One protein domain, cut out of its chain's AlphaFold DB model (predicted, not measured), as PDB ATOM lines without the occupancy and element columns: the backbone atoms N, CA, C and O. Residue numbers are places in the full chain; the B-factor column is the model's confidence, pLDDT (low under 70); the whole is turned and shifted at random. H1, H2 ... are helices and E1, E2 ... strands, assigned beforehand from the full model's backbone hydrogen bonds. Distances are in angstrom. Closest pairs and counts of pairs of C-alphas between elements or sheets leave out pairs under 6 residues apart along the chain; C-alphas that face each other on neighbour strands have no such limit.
ATOM      1  N   LEU A  19     -21.849  44.072  42.750       88.88
ATOM      2  CA  LEU A  19     -20.587  43.344  42.616       88.88
ATOM      3  C   LEU A  19     -19.696  43.576  43.838       88.88
ATOM      4  O   LEU A  19     -19.396  44.715  44.196       88.88
ATOM      5  N   SER A  20     -19.202  42.489  44.421       88.25
ATOM      6  CA  SER A  20     -18.065  42.493  45.333       88.25
ATOM      7  C   SER A  20     -16.843  41.910  44.633       88.25
ATOM      8  O   SER A  20     -16.921  40.844  44.026       88.25
ATOM      9  N   TYR A  21     -15.692  42.572  44.759       88.25
ATOM     10  CA  TYR A  21     -14.429  42.053  44.227       88.25
ATOM     11  C   TYR A  21     -14.034  40.705  44.859       88.25
ATOM     12  O   TYR A  21     -13.410  39.875  44.208       88.25
ATOM     13  N   GLU A  22     -14.412  40.481  46.120       91.06
ATOM     14  CA  GLU A  22     -14.050  39.272  46.864       91.06
ATOM     15  C   GLU A  22     -15.068  38.136  46.688       91.06
ATOM     16  O   GLU A  22     -14.687  36.967  46.647       91.06
ATOM     17  N   TYR A  23     -16.359  38.469  46.577       88.75
ATOM     18  CA  TYR A  23     -17.449  37.484  46.633       88.75
ATOM     19  C   TYR A  23     -18.259  37.343  45.338       88.75
ATOM     20  O   TYR A  23     -19.094  36.446  45.258       88.75
ATOM     21  N   GLY A  24     -18.016  38.190  44.335       89.56
ATOM     22  CA  GLY A  24     -18.739  38.174  43.065       89.56
ATOM     23  C   GLY A  24     -20.047  38.969  43.092       89.56
ATOM     24  O   GLY A  24     -20.225  39.889  43.896       89.56
ATOM     25  N   TYR A  25     -20.948  38.639  42.171       90.56
ATOM     26  CA  TYR A  25     -22.245  39.276  42.006       90.56
ATOM     27  C   TYR A  25     -23.274  38.759  43.009       90.56
ATOM     28  O   TYR A  25     -23.396  37.561  43.270       90.56
ATOM     29  N   ILE A  26     -24.095  39.671  43.520       89.94
ATOM     30  CA  ILE A  26     -25.205  39.368  44.414       89.94
ATOM     31  C   ILE A  26     -26.474  40.074  43.923       89.94
ATOM     32  O   ILE A  26     -26.452  41.234  43.526       89.94
ATOM     33  N   CYS A  27     -27.608  39.372  43.901       89.69
ATOM     34  CA  CYS A  27     -28.892  40.011  43.587       89.69
ATOM     35  C   CYS A  27     -29.449  40.779  44.792       89.69
ATOM     36  O   CYS A  27     -29.147  40.413  45.929       89.69
ATOM     37  N   HIS A  28     -30.332  41.753  44.550       88.56
ATOM     38  CA  HIS A  28     -30.976  42.546  45.606       88.56
ATOM     39  C   HIS A  28     -31.610  41.684  46.705       88.56
ATOM     40  O   HIS A  28     -31.290  41.867  47.866       88.56
ATOM     41  N   GLU A  29     -32.369  40.643  46.352       87.94
ATOM     42  CA  GLU A  29     -32.980  39.755  47.355       87.94
ATOM     43  C   GLU A  29     -31.949  39.051  48.256       87.94
ATOM     44  O   GLU A  29     -32.176  38.847  49.443       87.94
ATOM     45  N   CYS A  30     -30.802  38.645  47.699       88.50
ATOM     46  CA  CYS A  30     -29.743  38.027  48.502       88.50
ATOM     47  C   CYS A  30     -28.993  39.068  49.330       88.50
ATOM     48  O   CYS A  30     -28.498  38.737  50.400       88.50
ATOM     49  N   PHE A  31     -28.885  40.294  48.830       90.25
ATOM     50  CA  PHE A  31     -28.305  41.395  49.577       90.25
ATOM     51  C   PHE A  31     -29.190  41.772  50.768       90.25
ATOM     52  O   PHE A  31     -28.675  41.895  51.871       90.25
ATOM     53  N   ASP A  32     -30.508  41.838  50.583       90.44
ATOM     54  CA  ASP A  32     -31.463  42.100  51.661       90.44
ATOM     55  C   ASP A  32     -31.389  41.008  52.739       90.44
ATOM     56  O   ASP A  32     -31.239  41.321  53.917       90.44
ATOM     57  N   GLU A  33     -31.362  39.726  52.347       89.75
ATOM     58  CA  GLU A  33     -31.135  38.610  53.283       89.75
ATOM     59  C   GLU A  33     -29.804  38.748  54.047       89.75
ATOM     60  O   GLU A  33     -29.721  38.400  55.224       89.75
ATOM     61  N   LEU A  34     -28.744  39.226  53.388       90.38
ATOM     62  CA  LEU A  34     -27.446  39.438  54.027       90.38
ATOM     63  C   LEU A  34     -27.492  40.611  55.016       90.38
ATOM     64  O   LEU A  34     -26.924  40.514  56.101       90.38
ATOM     65  N   VAL A  35     -28.189  41.694  54.670       91.44
ATOM     66  CA  VAL A  35     -28.396  42.854  55.548       91.44
ATOM     67  C   VAL A  35     -29.197  42.458  56.791       91.44
ATOM     68  O   VAL A  35     -28.848  42.883  57.891       91.44
ATOM     69  N   GLU A  36     -30.211  41.600  56.649       92.19
ATOM     70  CA  GLU A  36     -30.988  41.065  57.776       92.19
ATOM     71  C   GLU A  36     -30.140  40.235  58.755       92.19
ATOM     72  O   GLU A  36     -30.428  40.217  59.952       92.19
ATOM     73  N   LEU A  37     -29.084  39.567  58.275       90.44
ATOM     74  CA  LEU A  37     -28.143  38.837  59.133       90.44
ATOM     75  C   LEU A  37     -27.215  39.767  59.935       90.44
ATOM     76  O   LEU A  37     -26.646  39.336  60.938       90.44
ATOM     77  N   GLY A  38     -27.086  41.033  59.531       92.19
ATOM     78  CA  GLY A  38     -26.307  42.053  60.230       92.19
ATOM     79  C   GLY A  38     -24.802  42.028  59.938       92.19
ATOM     80  O   GLY A  38     -24.294  41.227  59.160       92.19
ATOM     81  N   ILE A  39     -24.064  42.942  60.579       90.62
ATOM     82  CA  ILE A  39     -22.627  43.161  60.319       90.62
ATOM     83  C   ILE A  39     -21.730  41.989  60.746       90.62
ATOM     84  O   ILE A  39     -20.616  41.851  60.252       90.62
ATOM     85  N   GLU A  40     -22.209  41.136  61.652       92.75
ATOM     86  CA  GLU A  40     -21.485  39.948  62.123       92.75
ATOM     87  C   GLU A  40     -21.693  38.728  61.206       92.75
ATOM     88  O   GLU A  40     -21.173  37.645  61.478       92.75
ATOM     89  N   ALA A  41     -22.457  38.882  60.119       90.56
ATOM     90  CA  ALA A  41     -22.724  37.809  59.177       90.56
ATOM     91  C   ALA A  41     -21.452  37.373  58.437       90.56
ATOM     92  O   ALA A  41     -20.738  38.173  57.832       90.56
ATOM     93  N   ASP A  42     -21.209  36.064  58.407       92.50
ATOM     94  CA  ASP A  42     -20.155  35.481  57.584       92.50
ATOM     95  C   ASP A  42     -20.603  35.453  56.114       92.50
ATOM     96  O   ASP A  42     -21.324  34.550  55.672       92.50
ATOM     97  N   ILE A  43     -20.165  36.463  55.356       92.12
ATOM     98  CA  ILE A  43     -20.509  36.657  53.939       92.12
ATOM     99  C   ILE A  43     -20.126  35.427  53.111       92.12
ATOM    100  O   ILE A  43     -20.890  34.989  52.250       92.12
ATOM    101  N   LYS A  44     -18.970  34.818  53.388       91.81
ATOM    102  CA  LYS A  44     -18.497  33.647  52.646       91.81
ATOM    103  C   LYS A  44     -19.415  32.452  52.876       91.81
ATOM    104  O   LYS A  44     -19.781  31.762  51.920       91.81
ATOM    105  N   ASN A  45     -19.812  32.204  54.120       91.81
ATOM    106  CA  ASN A  45     -20.778  31.154  54.432       91.81
ATOM    107  C   ASN A  45     -22.163  31.462  53.850       91.81
ATOM    108  O   ASN A  45     -22.811  30.566  53.310       91.81
ATOM    109  N   PHE A  46     -22.597  32.722  53.878       92.19
ATOM    110  CA  PHE A  46     -23.858  33.147  53.278       92.19
ATOM    111  C   PHE A  46     -23.895  32.911  51.762       92.19
ATOM    112  O   PHE A  46     -24.856  32.326  51.253       92.19
ATOM    113  N   MET A  47     -22.836  33.288  51.044       89.31
ATOM    114  CA  MET A  47     -22.725  33.092  49.595       89.31
ATOM    115  C   MET A  47     -22.693  31.604  49.218       89.31
ATOM    116  O   MET A  47     -23.250  31.214  48.195       89.31
ATOM    117  N   ASN A  48     -22.135  30.747  50.077       90.81
ATOM    118  CA  ASN A  48     -22.167  29.290  49.897       90.81
ATOM    119  C   ASN A  48     -23.473  28.630  50.377       90.81
ATOM    120  O   ASN A  48     -23.733  27.460  50.078       90.81
ATOM    121  N   SER A  49     -24.313  29.352  51.122       88.44
ATOM    122  CA  SER A  49     -25.584  28.828  51.616       88.44
ATOM    123  C   SER A  49     -26.598  28.689  50.480       88.44
ATOM    124  O   SER A  49     -26.676  29.517  49.570       88.44
ATOM    125  N   LYS A  50     -27.426  27.639  50.538       82.75
ATOM    126  CA  LYS A  50     -28.547  27.488  49.603       82.75
ATOM    127  C   LYS A  50     -29.530  28.631  49.823       82.75
ATOM    128  O   LYS A  50     -30.142  28.695  50.892       82.75
ATOM    129  N   LYS A  51     -29.758  29.452  48.792       79.06
ATOM    130  CA  LYS A  51     -30.898  30.374  48.794       79.06
ATOM    131  C   LYS A  51     -32.169  29.571  49.068       79.06
ATOM    132  O   LYS A  51     -32.442  28.575  48.390       79.06
ATOM    133  N   LYS A  52     -32.938  29.984  50.077       70.25
ATOM    134  CA  LYS A  52     -34.261  29.413  50.329       70.25
ATOM    135  C   LYS A  52     -35.117  29.782  49.119       70.25
ATOM    136  O   LYS A  52     -35.509  30.930  48.970       70.25
ATOM    137  N   THR A  53     -35.355  28.840  48.211       62.41
ATOM    138  CA  THR A  53     -36.270  29.050  47.084       62.41
ATOM    139  C   THR A  53     -37.668  29.271  47.646       62.41
ATOM    140  O   THR A  53     -38.365  28.309  47.969       62.41
ATOM    141  N   GLN A  54     -38.067  30.532  47.799       57.59
ATOM    142  CA  GLN A  54     -39.400  30.919  48.248       57.59
ATOM    143  C   GLN A  54     -40.411  30.828  47.101       57.59
ATOM    144  O   GLN A  54     -41.076  31.797  46.780       57.59
ATOM    145  N   HIS A  55     -40.549  29.668  46.461       51.97
ATOM    146  CA  HIS A  55     -41.665  29.452  45.539       51.97
ATOM    147  C   HIS A  55     -42.210  28.030  45.695       51.97
ATOM    148  O   HIS A  55     -41.887  27.127  44.932       51.97
ATOM    149  N   LYS A  56     -43.069  27.839  46.703       49.62
ATOM    150  CA  LYS A  56     -44.164  26.861  46.635       49.62
ATOM    151  C   LYS A  56     -45.425  27.608  46.210       49.62
ATOM    152  O   LYS A  56     -46.373  27.708  46.981       49.62
ATOM    153  N   PHE A  57     -45.423  28.199  45.024       58.75
ATOM    154  CA  PHE A  57     -46.691  28.637  44.458       58.75
ATOM    155  C   PHE A  57     -47.309  27.452  43.732       58.75
ATOM    156  O   PHE A  57     -46.611  26.685  43.071       58.75
ATOM    157  N   ASN A  58     -48.610  27.265  43.923       59.00
ATOM    158  CA  ASN A  58     -49.366  26.239  43.228       59.00
ATOM    159  C   ASN A  58     -49.435  26.665  41.753       59.00
ATOM    160  O   ASN A  58     -50.187  27.576  41.418       59.00
ATOM    161  N   GLU A  59     -48.586  26.067  40.914       66.00
ATOM    162  CA  GLU A  59     -48.324  26.440  39.511       66.00
ATOM    163  C   GLU A  59     -49.611  26.701  38.715       66.00
ATOM    164  O   GLU A  59     -49.702  27.668  37.965       66.00
ATOM    165  N   LYS A  60     -50.659  25.922  38.996       67.69
ATOM    166  CA  LYS A  60     -51.975  26.049  38.370       67.69
ATOM    167  C   LYS A  60     -52.648  27.416  38.589       67.69
ATOM    168  O   LYS A  60     -53.124  28.006  37.634       67.69
ATOM    169  N   HIS A  61     -52.638  27.950  39.814       65.62
ATOM    170  CA  HIS A  61     -53.301  29.231  40.119       65.62
ATOM    171  C   HIS A  61     -52.589  30.437  39.494       65.62
ATOM    172  O   HIS A  61     -53.228  31.441  39.194       65.62
ATOM    173  N   ILE A  62     -51.268  30.350  39.323       74.62
ATOM    174  CA  ILE A  62     -50.477  31.410  38.691       74.62
ATOM    175  C   ILE A  62     -50.717  31.425  37.186       74.62
ATOM    176  O   ILE A  62     -50.870  32.500  36.609       74.62
ATOM    177  N   ILE A  63     -50.758  30.242  36.566       79.12
ATOM    178  CA  ILE A  63     -51.055  30.113  35.140       79.12
ATOM    179  C   ILE A  63     -52.452  30.666  34.859       79.12
ATOM    180  O   ILE A  63     -52.562  31.540  34.013       79.12
ATOM    181  N   ASP A  64     -53.472  30.259  35.622       79.00
ATOM    182  CA  ASP A  64     -54.840  30.762  35.440       79.00
ATOM    183  C   ASP A  64     -54.894  32.304  35.551       79.00
ATOM    184  O   ASP A  64     -55.420  32.970  34.660       79.00
ATOM    185  N   TYR A  65     -54.256  32.889  36.576       80.75
ATOM    186  CA  TYR A  65     -54.205  34.346  36.773       80.75
ATOM    187  C   TYR A  65     -53.529  35.095  35.614       80.75
ATOM    188  O   TYR A  65     -54.043  36.103  35.131       80.75
ATOM    189  N   PHE A  66     -52.368  34.625  35.150       84.25
ATOM    190  CA  PHE A  66     -51.654  35.303  34.067       84.25
ATOM    191  C   PHE A  66     -52.252  35.018  32.691       84.25
ATOM    192  O   PHE A  66     -52.161  35.881  31.821       84.25
ATOM    193  N   SER A  67     -52.901  33.872  32.488       82.25
ATOM    194  CA  SER A  67     -53.649  33.584  31.265       82.25
ATOM    195  C   SER A  67     -54.834  34.530  31.089       82.25
ATOM    196  O   SER A  67     -55.081  34.956  29.967       82.25
ATOM    197  N   GLU A  68     -55.516  34.935  32.164       79.75
ATOM    198  CA  GLU A  68     -56.571  35.962  32.094       79.75
ATOM    199  C   GLU A  68     -56.029  37.346  31.690       79.75
ATOM    200  O   GLU A  68     -56.698  38.088  30.974       79.75
ATOM    201  N   ILE A  69     -54.810  37.698  32.115       84.94
ATOM    202  CA  ILE A  69     -54.210  39.024  31.876       84.94
ATOM    203  C   ILE A  69     -53.520  39.111  30.509       84.94
ATOM    204  O   ILE A  69     -53.604  40.135  29.833       84.94
ATOM    205  N   PHE A  70     -52.828  38.046  30.103       81.44
ATOM    206  CA  PHE A  70     -52.025  37.972  28.880       81.44
ATOM    207  C   PHE A  70     -52.663  37.070  27.817       81.44
ATOM    208  O   PHE A  70     -51.950  36.456  27.026       81.44
ATOM    209  N   SER A  71     -53.994  36.961  27.795       74.69
ATOM    210  CA  SER A  71     -54.700  36.278  26.708       74.69
ATOM    211  C   SER A  71     -54.320  36.928  25.375       74.69
ATOM    212  O   SER A  71     -54.666  38.085  25.137       74.69
TER     213      SER A  71
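Overview. This is residues 19 to 71 of the 74 residues of an uncharacterized protein of marine sediment metagenome (UniProt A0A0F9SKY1). A small, rounded head, residues 19 to 52, holds a short hairpin-like turn at E1 and two helices, H1 and H2, set near each other at a steep angle; from it a thin arm, residues 53 to 71, stands free and ends in a third helix, H3. The arm makes the length: the C-alphas span 46 by 20 by 16 A, while the head spans 21 by 19 by 15 A. The 53 printed residues, mostly helix by class, have one named strand and three named helices in the order E1, H1, H2, H3. The whole is extended, with a radius of gyration of the C-alphas of 16.5 A.

Along the chain. Start at Leu 19 and go on to C-alpha 24 at (-18.739, 38.174, 43.065), where strand E1, residues 24 to 26, begins. Helix H1, residues 28 to 37, runs 14.3 A from C-alpha 28 at (-30.976, 42.546, 45.606). Helix H2 follows at residues 43 to 48. Helix H3, residues 59 to 69, runs 15.9 A and ends at C-alpha 69 at (-54.210, 39.024, 31.876).

Arrangement. E1 pairs with no named strand, but look at residues 19 to 20, which pair antiparallel with residues 24 to 25 of E1. E1 and H1 meet only through their link. H1 and H2 are close but not clearly touching: the closest C-alphas, of Leu 34 and Phe 46, are 7.3 A apart. Their lines stand at a steep tilt of 56 degrees, opposite ways. H3 is apart from E1, H1 and H2. In H1, H2 and H3 every O i to N i+4 pair is within hydrogen-bond range.

Size, cuts and confidence. The two C-alphas farthest apart, of Glu 40 and Ser 71, are 48.7 A apart. The printed part has no cut and no long link; ten residues join H2 to H3. Mean pLDDT of the printed part is 82.5, and residues 53 to 61 are under 70.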